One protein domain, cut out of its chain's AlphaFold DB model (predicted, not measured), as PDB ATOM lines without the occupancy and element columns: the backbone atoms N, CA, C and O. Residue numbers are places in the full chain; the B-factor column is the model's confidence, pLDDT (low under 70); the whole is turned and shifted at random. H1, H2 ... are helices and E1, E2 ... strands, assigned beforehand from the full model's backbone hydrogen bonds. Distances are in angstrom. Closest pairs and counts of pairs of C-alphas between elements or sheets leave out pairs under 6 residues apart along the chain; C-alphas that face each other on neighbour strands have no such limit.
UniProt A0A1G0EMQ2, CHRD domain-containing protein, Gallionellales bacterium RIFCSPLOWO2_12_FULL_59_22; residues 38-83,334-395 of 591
ATOM      1  N   THR A  38      57.985  84.402  17.522       91.88
ATOM      2  CA  THR A  38      59.340  84.467  16.959       91.88
ATOM      3  C   THR A  38      59.387  83.717  15.639       91.88
ATOM      4  O   THR A  38      58.887  82.598  15.545       91.88
ATOM      5  N   TRP A  39      59.995  84.336  14.636       94.56
ATOM      6  CA  TRP A  39      60.206  83.795  13.300       94.56
ATOM      7  C   TRP A  39      61.700  83.673  13.037       94.56
ATOM      8  O   TRP A  39      62.455  84.563  13.412       94.56
ATOM      9  N   PHE A  40      62.121  82.604  12.375       94.19
ATOM     10  CA  PHE A  40      63.513  82.225  12.177       94.19
ATOM     11  C   PHE A  40      63.828  82.083  10.695       94.19
ATOM     12  O   PHE A  40      62.966  81.717   9.892       94.19
ATOM     13  N   PHE A  41      65.086  82.326  10.340       94.44
ATOM     14  CA  PHE A  41      65.594  81.928   9.033       94.44
ATOM     15  C   PHE A  41      65.654  80.396   8.945       94.44
ATOM     16  O   PHE A  41      66.074  79.751   9.910       94.44
ATOM     17  N   PRO A  42      65.255  79.796   7.810       90.44
ATOM     18  CA  PRO A  42      65.403  78.364   7.612       90.44
ATOM     19  C   PRO A  42      66.885  78.000   7.515       90.44
ATOM     20  O   PRO A  42      67.727  78.804   7.104       90.44
ATOM     21  N   GLU A  43      67.209  76.765   7.884       83.31
ATOM     22  CA  GLU A  43      68.584  76.287   7.807       83.31
ATOM     23  C   GLU A  43      69.115  76.357   6.366       83.31
ATOM     24  O   GLU A  43      68.452  75.922   5.424       83.31
ATOM     25  N   GLY A  44      70.322  76.902   6.197       85.19
ATOM     26  CA  GLY A  44      70.957  77.034   4.885       85.19
ATOM     27  C   GLY A  44      70.433  78.194   4.034       85.19
ATOM     28  O   GLY A  44      70.822  78.294   2.872       85.19
ATOM     29  N   ALA A  45      69.580  79.074   4.577       91.94
ATOM     30  CA  ALA A  45      69.185  80.301   3.891       91.94
ATOM     31  C   ALA A  45      70.428  81.114   3.496       91.94
ATOM     32  O   ALA A  45      71.263  81.431   4.343       91.94
ATOM     33  N   ALA A  46      70.536  81.460   2.215       94.06
ATOM     34  CA  ALA A  46      71.658  82.202   1.659       94.06
ATOM     35  C   ALA A  46      71.168  83.293   0.707       94.06
ATOM     36  O   ALA A  46      70.148  83.124   0.036       94.06
ATOM     37  N   LEU A  47      71.916  84.390   0.620       96.00
ATOM     38  CA  LEU A  47      71.680  85.435  -0.372       96.00
ATOM     39  C   LEU A  47      72.534  85.202  -1.621       96.00
ATOM     40  O   LEU A  47      73.678  84.757  -1.564       96.00
ATOM     41  N   THR A  48      71.993  85.556  -2.780       94.88
ATOM     42  CA  THR A  48      72.797  85.698  -4.000       94.88
ATOM     43  C   THR A  48      73.678  86.947  -3.917       94.88
ATOM     44  O   THR A  48      73.371  87.885  -3.182       94.88
ATOM     45  N   THR A  49      74.734  87.028  -4.731       91.94
ATOM     46  CA  THR A  49      75.601  88.221  -4.798       91.94
ATOM     47  C   THR A  49      74.816  89.506  -5.086       91.94
ATOM     48  O   THR A  49      75.099  90.547  -4.499       91.94
ATOM     49  N   GLY A  50      73.789  89.439  -5.943       95.31
ATOM     50  CA  GLY A  50      72.907  90.580  -6.213       95.31
ATOM     51  C   GLY A  50      72.086  90.996  -4.989       95.31
ATOM     52  O   GLY A  50      72.001  92.179  -4.677       95.31
ATOM     53  N   GLN A  51      71.554  90.026  -4.242       97.31
ATOM     54  CA  GLN A  51      70.802  90.295  -3.013       97.31
ATOM     55  C   GLN A  51      71.687  90.826  -1.880       97.31
ATOM     56  O   GLN A  51      71.211  91.616  -1.071       97.31
ATOM     57  N   ILE A  52      72.969  90.445  -1.827       95.50
ATOM     58  CA  ILE A  52      73.947  91.038  -0.900       95.50
ATOM     59  C   ILE A  52      74.148  92.521  -1.219       95.50
ATOM     60  O   ILE A  52      74.048  93.353  -0.322       95.50
ATOM     61  N   ALA A  53      74.326  92.876  -2.494       95.19
ATOM     62  CA  ALA A  53      74.396  94.282  -2.895       95.19
ATOM     63  C   ALA A  53      73.098  95.037  -2.535       95.19
ATOM     64  O   ALA A  53      73.143  96.176  -2.071       95.19
ATOM     65  N   SER A  54      71.934  94.394  -2.679       96.31
ATOM     66  CA  SER A  54      70.653  94.941  -2.213       96.31
ATOM     67  C   SER A  54      70.585  95.098  -0.689       96.31
ATOM     68  O   SER A  54      70.039  96.094  -0.218       96.31
ATOM     69  N   PHE A  55      71.143  94.171   0.091       95.38
ATOM     70  CA  PHE A  55      71.236  94.275   1.549       95.38
ATOM     71  C   PHE A  55      72.072  95.487   1.964       95.38
ATOM     72  O   PHE A  55      71.600  96.322   2.733       95.38
ATOM     73  N   GLU A  56      73.264  95.636   1.389       93.12
ATOM     74  CA  GLU A  56      74.159  96.773   1.629       93.12
ATOM     75  C   GLU A  56      73.522  98.108   1.216       93.12
ATOM     76  O   GLU A  56      73.675  99.117   1.901       93.12
ATOM     77  N   ALA A  57      72.736  98.101   0.136       94.38
ATOM     78  CA  ALA A  57      71.991  99.257  -0.352       94.38
ATOM     79  C   ALA A  57      70.659  99.517   0.386       94.38
ATOM     80  O   ALA A  57      69.870 100.342  -0.081       94.38
ATOM     81  N   GLN A  58      70.379  98.828   1.503       95.81
ATOM     82  CA  GLN A  58      69.143  98.971   2.296       95.81
ATOM     83  C   GLN A  58      67.860  98.718   1.483       95.81
ATOM     84  O   GLN A  58      66.843  99.401   1.628       95.81
ATOM     85  N   ARG A  59      67.918  97.731   0.587       96.94
ATOM     86  CA  ARG A  59      66.803  97.295  -0.265       96.94
ATOM     87  C   ARG A  59      66.200  95.966   0.174       96.94
ATOM     88  O   ARG A  59      65.368  95.431  -0.551       96.94
ATOM     89  N   LEU A  60      66.622  95.397   1.298       98.00
ATOM     90  CA  LEU A  60      65.955  94.226   1.861       98.00
ATOM     91  C   LEU A  60      65.064  94.654   3.017       98.00
ATOM     92  O   LEU A  60      65.523  95.388   3.886       98.00
ATOM     93  N   TYR A  61      63.830  94.157   3.069       98.25
ATOM     94  CA  TYR A  61      62.911  94.415   4.178       98.25
ATOM     95  C   TYR A  61      62.330  93.128   4.739       98.25
ATOM     96  O   TYR A  61      62.100  92.162   4.012       98.25
ATOM     97  N   PHE A  62      62.030  93.152   6.034       98.38
ATOM     98  CA  PHE A  62      61.156  92.160   6.638       98.38
ATOM     99  C   PHE A  62      59.698  92.556   6.442       98.38
ATOM    100  O   PHE A  62      59.360  93.738   6.548       98.38
ATOM    101  N   ASN A  63      58.849  91.562   6.204       97.94
ATOM    102  CA  ASN A  63      57.404  91.714   6.129       97.94
ATOM    103  C   ASN A  63      56.721  90.588   6.909       97.94
ATOM    104  O   ASN A  63      57.144  89.433   6.813       97.94
ATOM    105  N   VAL A  64      55.682  90.914   7.673       97.50
ATOM    106  CA  VAL A  64      54.920  89.962   8.490       97.50
ATOM    107  C   VAL A  64      53.446  90.083   8.140       97.50
ATOM    108  O   VAL A  64      52.897  91.177   8.120       97.50
ATOM    109  N   HIS A  65      52.805  88.950   7.887       96.00
ATOM    110  CA  HIS A  65      51.440  88.847   7.386       96.00
ATOM    111  C   HIS A  65      50.512  88.326   8.475       96.00
ATOM    112  O   HIS A  65      50.928  87.526   9.310       96.00
ATOM    113  N   SER A  66      49.239  88.699   8.413       94.31
ATOM    114  CA  SER A  66      48.178  88.102   9.227       94.31
ATOM    115  C   SER A  66      46.997  87.700   8.353       94.31
ATOM    116  O   SER A  66      46.937  88.024   7.165       94.31
ATOM    117  N   ALA A  67      46.019  87.008   8.940       92.88
ATOM    118  CA  ALA A  67      44.775  86.695   8.239       92.88
ATOM    119  C   ALA A  67      44.013  87.962   7.800       92.88
ATOM    120  O   ALA A  67      43.388  87.962   6.741       92.88
ATOM    121  N   ALA A  68      44.081  89.038   8.594       92.12
ATOM    122  CA  ALA A  68      43.429  90.311   8.290       92.12
ATOM    123  C   ALA A  68      44.181  91.116   7.221       92.12
ATOM    124  O   ALA A  68      43.552  91.810   6.426       92.12
ATOM    125  N   ASN A  69      45.511  90.985   7.168       94.44
ATOM    126  CA  ASN A  69      46.362  91.693   6.214       94.44
ATOM    127  C   ASN A  69      47.276  90.715   5.445       94.44
ATOM    128  O   ASN A  69      48.474  90.621   5.731       94.44
ATOM    129  N   PRO A  70      46.754  89.998   4.427       93.38
ATOM    130  CA  PRO A  70      47.538  89.009   3.681       93.38
ATOM    131  C   PRO A  70      48.710  89.599   2.885       93.38
ATOM    132  O   PRO A  70      49.644  88.876   2.554       93.38
ATOM    133  N   GLY A  71      48.687  90.901   2.570       90.62
ATOM    134  CA  GLY A  71      49.784  91.604   1.888       90.62
ATOM    135  C   GLY A  71      50.943  92.029   2.801       90.62
ATOM    136  O   GLY A  71      52.028  92.317   2.297       90.62
ATOM    137  N   GLY A  72      50.727  92.021   4.117       95.62
ATOM    138  CA  GLY A  72      51.630  92.576   5.128       95.62
ATOM    139  C   GLY A  72      50.840  93.387   6.156       95.62
ATOM    140  O   GLY A  72      49.984  94.187   5.788       95.62
ATOM    141  N   GLU A  73      51.081  93.139   7.440       96.69
ATOM    142  CA  GLU A  73      50.558  93.923   8.564       96.69
ATOM    143  C   GLU A  73      51.622  94.848   9.158       96.69
ATOM    144  O   GLU A  73      51.309  95.976   9.540       96.69
ATOM    145  N   ILE A  74      52.867  94.370   9.251       97.62
ATOM    146  CA  ILE A  74      54.011  95.155   9.713       97.62
ATOM    147  C   ILE A  74      55.253  94.863   8.864       97.62
ATOM    148  O   ILE A  74      55.619  93.704   8.641       97.62
ATOM    149  N   ARG A  75      55.973  95.928   8.494       97.44
ATOM    150  CA  ARG A  75      57.235  95.836   7.749       97.44
ATOM    151  C   ARG A  75      58.265  96.847   8.203       97.44
ATOM    152  O   ARG A  75      57.969  97.823   8.897       97.44
ATOM    153  N   SER A  76      59.505  96.620   7.790       97.56
ATOM    154  CA  SER A  76      60.586  97.590   7.942       97.56
ATOM    155  C   SER A  76      61.766  97.238   7.059       97.56
ATOM    156  O   SER A  76      62.075  96.057   6.885       97.56
ATOM    157  N   GLN A  77      62.429  98.266   6.523       97.44
ATOM    158  CA  GLN A  77      63.703  98.065   5.845       97.44
ATOM    159  C   GLN A  77      64.747  97.561   6.832       97.44
ATOM    160  O   GLN A  77      64.807  97.992   7.985       97.44
ATOM    161  N   ILE A  78      65.571  96.639   6.358       97.38
ATOM    162  CA  ILE A  78      66.703  96.124   7.100       97.38
ATOM    163  C   ILE A  78      67.845  97.116   6.926       97.38
ATOM    164  O   ILE A  78      68.262  97.416   5.808       97.38
ATOM    165  N   ILE A  79      68.345  97.618   8.048       95.69
ATOM    166  CA  ILE A  79      69.435  98.583   8.102       95.69
ATOM    167  C   ILE A  79      70.703  97.846   8.544       95.69
ATOM    168  O   ILE A  79      70.797  97.474   9.719       95.69
ATOM    169  N   PRO A  80      71.676  97.614   7.642       91.81
ATOM    170  CA  PRO A  80      72.983  97.088   8.011       91.81
ATOM    171  C   PRO A  80      73.679  98.040   8.987       91.81
ATOM    172  O   PRO A  80      73.851  99.229   8.713       91.81
ATOM    173  N   ALA A  81      74.067  97.515  10.140       81.62
ATOM    174  CA  ALA A  81      74.900  98.189  11.112       81.62
ATOM    175  C   ALA A  81      76.352  98.227  10.618       81.62
ATOM    176  O   ALA A  81      76.846  97.287   9.995       81.62
ATOM    177  N   SER A  82      77.034  99.325  10.938       71.12
ATOM    178  CA  SER A  82      78.466  99.510  10.715       71.12
ATOM    179  C   SER A  82      79.160  99.721  12.067       71.12
ATOM    180  O   SER A  82      78.608 100.447  12.902       71.12
ATOM    181  N   PRO A  83      80.346  99.127  12.300       73.19
ATOM    182  CA  PRO A  83      81.134  98.325  11.357       73.19
ATOM    183  C   PRO A  83      80.638  96.875  11.219       73.19
ATOM    184  O   PRO A  83      79.995  96.337  12.117       73.19
ATOM    185  N   THR A 334      62.978  97.687  12.761       96.75
ATOM    186  CA  THR A 334      61.842  97.907  13.672       96.75
ATOM    187  C   THR A 334      60.568  97.991  12.844       96.75
ATOM    188  O   THR A 334      60.381  98.945  12.087       96.75
ATOM    189  N   LEU A 335      59.735  96.957  12.942       97.44
ATOM    190  CA  LEU A 335      58.549  96.727  12.124       97.44
ATOM    191  C   LEU A 335      57.323  97.397  12.736       97.44
ATOM    192  O   LEU A 335      57.082  97.297  13.938       97.44
ATOM    193  N   ASN A 336      56.542  98.058  11.886       97.06
ATOM    194  CA  ASN A 336      55.255  98.652  12.227       97.06
ATOM    195  C   ASN A 336      54.370  98.740  10.973       97.06
ATOM    196  O   ASN A 336      54.864  98.608   9.851       97.06
ATOM    197  N   GLY A 337      53.073  98.985  11.166       96.81
ATOM    198  CA  GLY A 337      52.120  99.084  10.058       96.81
ATOM    199  C   GLY A 337      52.212 100.386   9.257       96.81
ATOM    200  O   GLY A 337      51.822 100.418   8.095       96.81
ATOM    201  N   ALA A 338      52.789 101.459   9.811       96.44
ATOM    202  CA  ALA A 338      52.964 102.718   9.079       96.44
ATOM    203  C   ALA A 338      53.956 102.588   7.911       96.44
ATOM    204  O   ALA A 338      53.855 103.315   6.926       96.44
ATOM    205  N   ASN A 339      54.892 101.644   8.015       95.62
ATOM    206  CA  ASN A 339      55.834 101.318   6.954       95.62
ATOM    207  C   ASN A 339      55.218 100.448   5.847       95.62
ATOM    208  O   ASN A 339      55.887 100.254   4.830       95.62
ATOM    209  N   GLU A 340      54.008  99.899   6.039       96.62
ATOM    210  CA  GLU A 340      53.327  99.085   5.027       96.62
ATOM    211  C   GLU A 340      53.043  99.859   3.743       96.62
ATOM    212  O   GLU A 340      52.945 101.088   3.730       96.62
ATOM    213  N   VAL A 341      52.927  99.128   2.633       94.38
ATOM    214  CA  VAL A 341      52.603  99.721   1.330       94.38
ATOM    215  C   VAL A 341      51.399  98.993   0.727       94.38
ATOM    216  O   VAL A 341      51.581  97.942   0.098       94.38
ATOM    217  N   PRO A 342      50.179  99.557   0.860       94.94
ATOM    218  CA  PRO A 342      49.841 100.805   1.575       94.94
ATOM    219  C   PRO A 342      49.911 100.674   3.115       94.94
ATOM    220  O   PRO A 342      49.822  99.553   3.608       94.94
ATOM    221  N   PRO A 343      50.023 101.784   3.881       96.25
ATOM    222  CA  PRO A 343      50.110 101.734   5.342       96.25
ATOM    223  C   PRO A 343      48.906 101.055   6.002       96.25
ATOM    224  O   PRO A 343      47.759 101.281   5.609       96.25
ATOM    225  N   VAL A 344      49.168 100.283   7.056       96.81
ATOM    226  CA  VAL A 344      48.171  99.557   7.849       96.81
ATOM    227  C   VAL A 344      48.075 100.175   9.243       96.81
ATOM    228  O   VAL A 344      49.067 100.311   9.959       96.81
ATOM    229  N   THR A 345      46.861 100.532   9.663       95.81
ATOM    230  CA  THR A 345      46.601 100.962  11.043       95.81
ATOM    231  C   THR A 345      46.477  99.732  11.933       95.81
ATOM    232  O   THR A 345      45.446  99.063  11.935       95.81
ATOM    233  N   THR A 346      47.516  99.440  12.707       93.69
ATOM    234  CA  THR A 346      47.561  98.311  13.644       93.69
ATOM    235  C   THR A 346      48.346  98.693  14.900       93.69
ATOM    236  O   THR A 346      49.175  99.604  14.873       93.69
ATOM    237  N   ALA A 347      48.076  98.001  16.007       92.19
ATOM    238  CA  ALA A 347      48.904  98.049  17.214       92.19
ATOM    239  C   ALA A 347      50.079  97.053  17.154       92.19
ATOM    240  O   ALA A 347      50.908  97.034  18.065       92.19
ATOM    241  N   ALA A 348      50.141  96.224  16.109       94.75
ATOM    242  CA  ALA A 348      51.212  95.271  15.903       94.75
ATOM    243  C   ALA A 348      52.571  95.969  15.769       94.75
ATOM    244  O   ALA A 348      52.711  97.027  15.148       94.75
ATOM    245  N   ALA A 349      53.590  95.335  16.334       95.38
ATOM    246  CA  ALA A 349      54.968  95.790  16.270       95.38
ATOM    247  C   ALA A 349      55.909  94.591  16.179       95.38
ATOM    248  O   ALA A 349      55.561  93.473  16.570       95.38
ATOM    249  N   GLY A 350      57.121  94.830  15.688       95.31
ATOM    250  CA  GLY A 350      58.151  93.805  15.687       95.31
ATOM    251  C   GLY A 350      59.565  94.354  15.638       95.31
ATOM    252  O   GLY A 350      59.805  95.515  15.313       95.31
ATOM    253  N   THR A 351      60.519  93.489  15.947       95.31
ATOM    254  CA  THR A 351      61.951  93.741  15.775       95.31
ATOM    255  C   THR A 351      62.547  92.597  14.979       95.31
ATOM    256  O   THR A 351      62.201  91.444  15.213       95.31
ATOM    257  N   GLY A 352      63.387  92.915  14.005       95.50
ATOM    258  CA  GLY A 352      64.059  91.941  13.160       95.50
ATOM    259  C   GLY A 352      65.563  92.125  13.234       95.50
ATOM    260  O   GLY A 352      66.047  93.259  13.248       95.50
ATOM    261  N   ILE A 353      66.289  91.017  13.247       95.44
ATOM    262  CA  ILE A 353      67.742  90.991  13.140       95.44
ATOM    263  C   ILE A 353      68.156  89.945  12.110       95.44
ATOM    264  O   ILE A 353      67.535  88.888  12.002       95.44
ATOM    265  N   ILE A 354      69.194  90.250  11.339       95.62
ATOM    266  CA  ILE A 354      69.829  89.343  10.383       95.62
ATOM    267  C   ILE A 354      71.346  89.485  10.502       95.62
ATOM    268  O   ILE A 354      71.856  90.582  10.681       95.62
ATOM    269  N   ALA A 355      72.071  88.385  10.390       95.75
ATOM    270  CA  ALA A 355      73.513  88.327  10.261       95.75
ATOM    271  C   ALA A 355      73.841  87.704   8.904       95.75
ATOM    272  O   ALA A 355      73.378  86.604   8.614       95.75
ATOM    273  N   LEU A 356      74.629  88.405   8.091       96.00
ATOM    274  CA  LEU A 356      75.119  87.933   6.798       96.00
ATOM    275  C   LEU A 356      76.604  87.584   6.902       96.00
ATOM    276  O   LEU A 356      77.400  88.426   7.315       96.00
ATOM    277  N   ASN A 357      76.975  86.377   6.474       95.19
ATOM    278  CA  ASN A 357      78.370  85.967   6.311       95.19
ATOM    279  C   ASN A 357      78.853  86.237   4.877       95.19
ATOM    280  O   ASN A 357      78.284  85.720   3.919       95.19
ATOM    281  N   SER A 358      79.929  87.009   4.721       93.12
ATOM    282  CA  SER A 358      80.424  87.434   3.403       93.12
ATOM    283  C   SER A 358      81.037  86.328   2.537       93.12
ATOM    284  O   SER A 358      81.225  86.546   1.347       93.12
ATOM    285  N   VAL A 359      81.397  85.175   3.110       94.06
ATOM    286  CA  VAL A 359      82.021  84.059   2.374       94.06
ATOM    287  C   VAL A 359      80.984  83.009   2.009       94.06
ATOM    288  O   VAL A 359      80.926  82.561   0.871       94.06
ATOM    289  N   THR A 360      80.165  82.600   2.978       94.06
ATOM    290  CA  THR A 360      79.167  81.537   2.782       94.06
ATOM    291  C   THR A 360      77.863  82.067   2.203       94.06
ATOM    292  O   THR A 360      77.027  81.288   1.755       94.06
ATOM    293  N   HIS A 361      77.677  83.390   2.257       94.94
ATOM    294  CA  HIS A 361      76.437  84.103   1.956       94.94
ATOM    295  C   HIS A 361      75.241  83.663   2.804       94.94
ATOM    296  O   HIS A 361      74.113  84.087   2.543       94.94
ATOM    297  N   LEU A 362      75.477  82.827   3.819       94.69
ATOM    298  CA  LEU A 362      74.439  82.380   4.723       94.69
ATOM    299  C   LEU A 362      73.925  83.557   5.535       94.69
ATOM    300  O   LEU A 362      74.692  84.412   5.995       94.69
ATOM    301  N   VAL A 363      72.616  83.540   5.731       95.38
ATOM    302  CA  VAL A 363      71.908  84.461   6.598       95.38
ATOM    303  C   VAL A 363      71.272  83.707   7.748       95.38
ATOM    304  O   VAL A 363      70.679  82.644   7.579       95.38
ATOM    305  N   ASN A 364      71.392  84.284   8.933       94.31
ATOM    306  CA  ASN A 364      70.718  83.810  10.128       94.31
ATOM    307  C   ASN A 364      70.142  85.012  10.873       94.31
ATOM    308  O   ASN A 364      70.578  86.138  10.666       94.31
ATOM    309  N   GLY A 365      69.139  84.804  11.705       94.00
ATOM    310  CA  GLY A 365      68.417  85.883  12.345       94.00
ATOM    311  C   GLY A 365      67.053  85.450  12.822       94.00
ATOM    312  O   GLY A 365      66.682  84.270  12.758       94.00
ATOM    313  N   ASN A 366      66.300  86.439  13.272       94.75
ATOM    314  CA  ASN A 366      64.947  86.239  13.728       94.75
ATOM    315  C   ASN A 366      64.132  87.531  13.664       94.75
ATOM    316  O   ASN A 366      64.680  88.633  13.687       94.75
ATOM    317  N   ILE A 367      62.809  87.380  13.639       95.38
ATOM    318  CA  ILE A 367      61.858  88.460  13.897       95.38
ATOM    319  C   ILE A 367      61.081  88.115  15.158       95.38
ATOM    320  O   ILE A 367      60.562  87.011  15.278       95.38
ATOM    321  N   LEU A 368      60.972  89.069  16.073       93.50
ATOM    322  CA  LEU A 368      60.112  89.005  17.242       93.50
ATOM    323  C   LEU A 368      58.930  89.956  17.049       93.50
ATOM    324  O   LEU A 368      59.151  91.147  16.830       93.50
ATOM    325  N   THR A 369      57.698  89.458  17.131       94.25
ATOM    326  CA  THR A 369      56.477  90.246  16.908       94.25
ATOM    327  C   THR A 369      55.539  90.208  18.108       94.25
ATOM    328  O   THR A 369      55.487  89.230  18.854       94.25
ATOM    329  N   THR A 370      54.774  91.284  18.287       93.81
ATOM    330  CA  THR A 370      53.749  91.436  19.329       93.81
ATOM    331  C   THR A 370      52.500  92.078  18.744       93.81
ATOM    332  O   THR A 370      52.617  92.946  17.880       93.81
ATOM    333  N   GLY A 371      51.320  91.721  19.257       90.56
ATOM    334  CA  GLY A 371      50.057  92.338  18.839       90.56
ATOM    335  C   GLY A 371      49.567  91.895  17.458       90.56
ATOM    336  O   GLY A 371      48.755  92.597  16.867       90.56
ATOM    337  N   VAL A 372      50.062  90.763  16.945       89.88
ATOM    338  CA  VAL A 372      49.670  90.179  15.655       89.88
ATOM    339  C   VAL A 372      49.600  88.657  15.762       89.88
ATOM    340  O   VAL A 372      50.528  88.029  16.266       89.88
ATOM    341  N   ASP A 373      48.523  88.064  15.243       90.44
ATOM    342  CA  ASP A 373      48.447  86.627  14.956       90.44
ATOM    343  C   ASP A 373      49.057  86.383  13.574       90.44
ATOM    344  O   ASP A 373      48.347  86.257  12.569       90.44
ATOM    345  N   ALA A 374      50.389  86.409  13.495       92.25
ATOM    346  CA  ALA A 374      51.054  86.327  12.208       92.25
ATOM    347  C   ALA A 374      50.894  84.933  11.590       92.25
ATOM    348  O   ALA A 374      51.037  83.907  12.257       92.25
ATOM    349  N   THR A 375      50.604  84.908  10.293       93.00
ATOM    350  CA  THR A 375      50.420  83.693   9.489       93.00
ATOM    351  C   THR A 375      51.636  83.386   8.621       93.00
ATOM    352  O   THR A 375      51.838  82.233   8.246       93.00
ATOM    353  N   ALA A 376      52.456  84.395   8.317       95.75
ATOM    354  CA  ALA A 376      53.711  84.250   7.590       95.75
ATOM    355  C   ALA A 376      54.657  85.417   7.891       95.75
ATOM    356  O   ALA A 376      54.213  86.520   8.212       95.75
ATOM    357  N   ALA A 377      55.955  85.197   7.705       97.25
ATOM    358  CA  ALA A 377      56.952  86.257   7.679       97.25
ATOM    359  C   ALA A 377      58.006  85.969   6.605       97.25
ATOM    360  O   ALA A 377      58.359  84.814   6.358       97.25
ATOM    361  N   HIS A 378      58.509  87.021   5.963       97.62
ATOM    362  CA  HIS A 378      59.429  86.910   4.835       97.62
ATOM    363  C   HIS A 378      60.478  88.026   4.846       97.62
ATOM    364  O   HIS A 378      60.243  89.120   5.366       97.62
ATOM    365  N   VAL A 379      61.607  87.772   4.188       98.12
ATOM    366  CA  VAL A 379      62.498  88.806   3.654       98.12
ATOM    367  C   VAL A 379      62.124  89.055   2.199       98.12
ATOM    368  O   VAL A 379      61.977  88.111   1.419       98.12
ATOM    369  N   HIS A 380      62.012  90.321   1.827       98.00
ATOM    370  CA  HIS A 380      61.751  90.776   0.468       98.00
ATOM    371  C   HIS A 380      62.878  91.666  -0.051       98.00
ATOM    372  O   HIS A 380      63.618  92.255   0.734       98.00
ATOM    373  N   GLU A 381      62.950  91.823  -1.373       97.44
ATOM    374  CA  GLU A 381      63.893  92.718  -2.052       97.44
ATOM    375  C   GLU A 381      63.171  93.876  -2.765       97.44
ATOM    376  O   GLU A 381      62.572  93.701  -3.821       97.44
ATOM    377  N   GLY A 382      63.241  95.088  -2.218       95.88
ATOM    378  CA  GLY A 382      62.652  96.297  -2.790       95.88
ATOM    379  C   GLY A 382      63.135  97.583  -2.112       95.88
ATOM    380  O   GLY A 382      63.508  97.594  -0.942       95.88
ATOM    381  N   ALA A 383      63.116  98.698  -2.851       94.62
ATOM    382  CA  ALA A 383      63.413 100.020  -2.290       94.62
ATOM    383  C   ALA A 383      62.418 100.397  -1.177       94.62
ATOM    384  O   ALA A 383      61.307  99.867  -1.121       94.62
ATOM    385  N   ALA A 384      62.779 101.354  -0.316       92.25
ATOM    386  CA  ALA A 384      61.839 101.903   0.663       92.25
ATOM    387  C   ALA A 384      60.565 102.414  -0.037       92.25
ATOM    388  O   ALA A 384      60.646 103.126  -1.037       92.25
ATOM    389  N   GLY A 385      59.397 102.006   0.465       92.81
ATOM    390  CA  GLY A 385      58.100 102.349  -0.128       92.81
ATOM    391  C   GLY A 385      57.702 101.537  -1.370       92.81
ATOM    392  O   GLY A 385      56.657 101.809  -1.951       92.81
ATOM    393  N   VAL A 386      58.490 100.537  -1.783       95.25
ATOM    394  CA  VAL A 386      58.195  99.688  -2.948       95.25
ATOM    395  C   VAL A 386      58.035  98.231  -2.507       95.25
ATOM    396  O   VAL A 386      58.785  97.742  -1.659       95.25
ATOM    397  N   ASN A 387      57.042  97.536  -3.069       93.69
ATOM    398  CA  ASN A 387      56.855  96.099  -2.863       93.69
ATOM    399  C   ASN A 387      57.761  95.308  -3.810       93.69
ATOM    400  O   ASN A 387      57.875  95.637  -4.990       93.69
ATOM    401  N   GLY A 388      58.395  94.269  -3.280       95.00
ATOM    402  CA  GLY A 388      59.332  93.414  -3.995       95.00
ATOM    403  C   GLY A 388      59.023  91.925  -3.843       95.00
ATOM    404  O   GLY A 388      58.164  91.554  -3.036       95.00
ATOM    405  N   PRO A 389      59.706  91.053  -4.604       96.69
ATOM    406  CA  PRO A 389      59.560  89.609  -4.461       96.69
ATOM    407  C   PRO A 389      60.012  89.132  -3.076       96.69
ATOM    408  O   PRO A 389      60.885  89.740  -2.453       96.69
ATOM    409  N   VAL A 390      59.429  88.023  -2.619       96.88
ATOM    410  CA  VAL A 390      59.938  87.259  -1.470       96.88
ATOM    411  C   VAL A 390      61.256  86.609  -1.877       96.88
ATOM    412  O   VAL A 390      61.312  85.931  -2.901       96.88
ATOM    413  N   ILE A 391      62.295  86.794  -1.067       97.19
ATOM    414  CA  ILE A 391      63.613  86.190  -1.293       97.19
ATOM    415  C   ILE A 391      63.971  85.136  -0.242       97.19
ATOM    416  O   ILE A 391      64.668  84.182  -0.567       97.19
ATOM    417  N   VAL A 392      63.466  85.262   0.991       96.81
ATOM    418  CA  VAL A 392      63.647  84.251   2.043       96.81
ATOM    419  C   VAL A 392      62.354  84.112   2.848       96.81
ATOM    420  O   VAL A 392      61.945  85.083   3.486       96.81
ATOM    421  N   PRO A 393      61.699  82.939   2.860       95.88
ATOM    422  CA  PRO A 393      60.608  82.681   3.787       95.88
ATOM    423  C   PRO A 393      61.121  82.328   5.181       95.88
ATOM    424  O   PRO A 393      62.116  81.623   5.306       95.88
ATOM    425  N   LEU A 394      60.438  82.808   6.220       95.38
ATOM    426  CA  LEU A 394      60.777  82.547   7.620       95.38
ATOM    427  C   LEU A 394      59.802  81.541   8.244       95.38
ATOM    428  O   LEU A 394      58.655  81.411   7.816       95.38
ATOM    429  N   THR A 395      60.245  80.847   9.293       91.88
ATOM    430  CA  THR A 395      59.460  79.814   9.989       91.88
ATOM    431  C   THR A 395      59.267  80.157  11.460       91.88
ATOM    432  O   THR A 395      60.177  80.677  12.089       91.88
TER     433      THR A 395
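What this domain is: This is residues 38 to 83 and 334 to 395 of the 591 residues of the protein "CHRD domain-containing protein" of Gallionellales bacterium RIFCSPLOWO2_12_FULL_59_22 (UniProt A0A1G0EMQ2). Two antiparallel sheets of four strands lie face to face as a sandwich, E1 E6 E5 E4 on E3 E2 E7 E8, their strands crossed at 43 degrees. The edge strands E3 and E4 come close along one side of the sandwich, and the short helix H1 sits at one end, beside the strands of the second sheet. The printed part has 108 residues with one named helix and eight named strands, in the order E1 H1 E2 E3 E4 E5 E6 E7 E8, and its class is mostly strand. It is compact, with a radius of gyration of the C-alphas of 13.0 A, and only just elongated, spanning 39 by 26 by 25 A.

How they stand to each other: One sheet runs E1, residues 38 to 40, E6, residues 363 to 370, E5, residues 349 to 357, and E4, residues 334 to 336. E4, E5 and E6 form a meander, each strand the antiparallel neighbour of the one before. N 353 and O 366 are 2.9 A apart between the hairpin strands E5 and E6, N 335 and O 350 are 2.8 A apart between E4 and E5, and N 39 and O 367 are 2.8 A apart between E1 and E6, each within hydrogen-bond range. The other sheet, twisted with C-alphas up to 4.5 A off its best plane, runs E3, residues 74 to 77, E2, residues 60 to 66, E7, residues 374 to 381, and E8, residues 390 to 394. Within hydrogen-bond range are N 62 and O 76 of E2 and E3 at 3.0 A, N 63 and O 378 of E2 and E7 at 2.9 A, and N 379 and O 392 of E7 and E8 at 2.8 A. Between the sheets, the closest C-alphas of E3 and E4 are those of Ile 74 and Asn 336, 4.5 A apart, and those of E1 and E8 are Phe 40 and Leu 394, 5.3 A apart. H1, residues 49 to 56, is on the sheet E3 E2 E7 E8 at a height of 6.5 A, over none of its strands; every O i to N i+4 pair in it is within hydrogen-bond range.

Where its parts are: E1 begins at C-alpha 38, (59.340, 84.467, 16.959). H1 is 10.8 A long and E2 20.2 A. E5, the longest strand, measures 27.3 A, E6 23.2 A and E7 20.2 A. E8 ends at C-alpha 394, (60.777, 82.547, 7.620).

The domain as a whole: The C-alphas of Thr 345 and Val 359, the two farthest apart, are 40.2 A apart. Residues 84 to 333 are not printed, and C-alphas 83 and 334 are 19.4 A apart across the cut. The link E4 to E5, residues 337 to 348, is long. The mean pLDDT of the printed part is 94.3, and no printed residue is under 70.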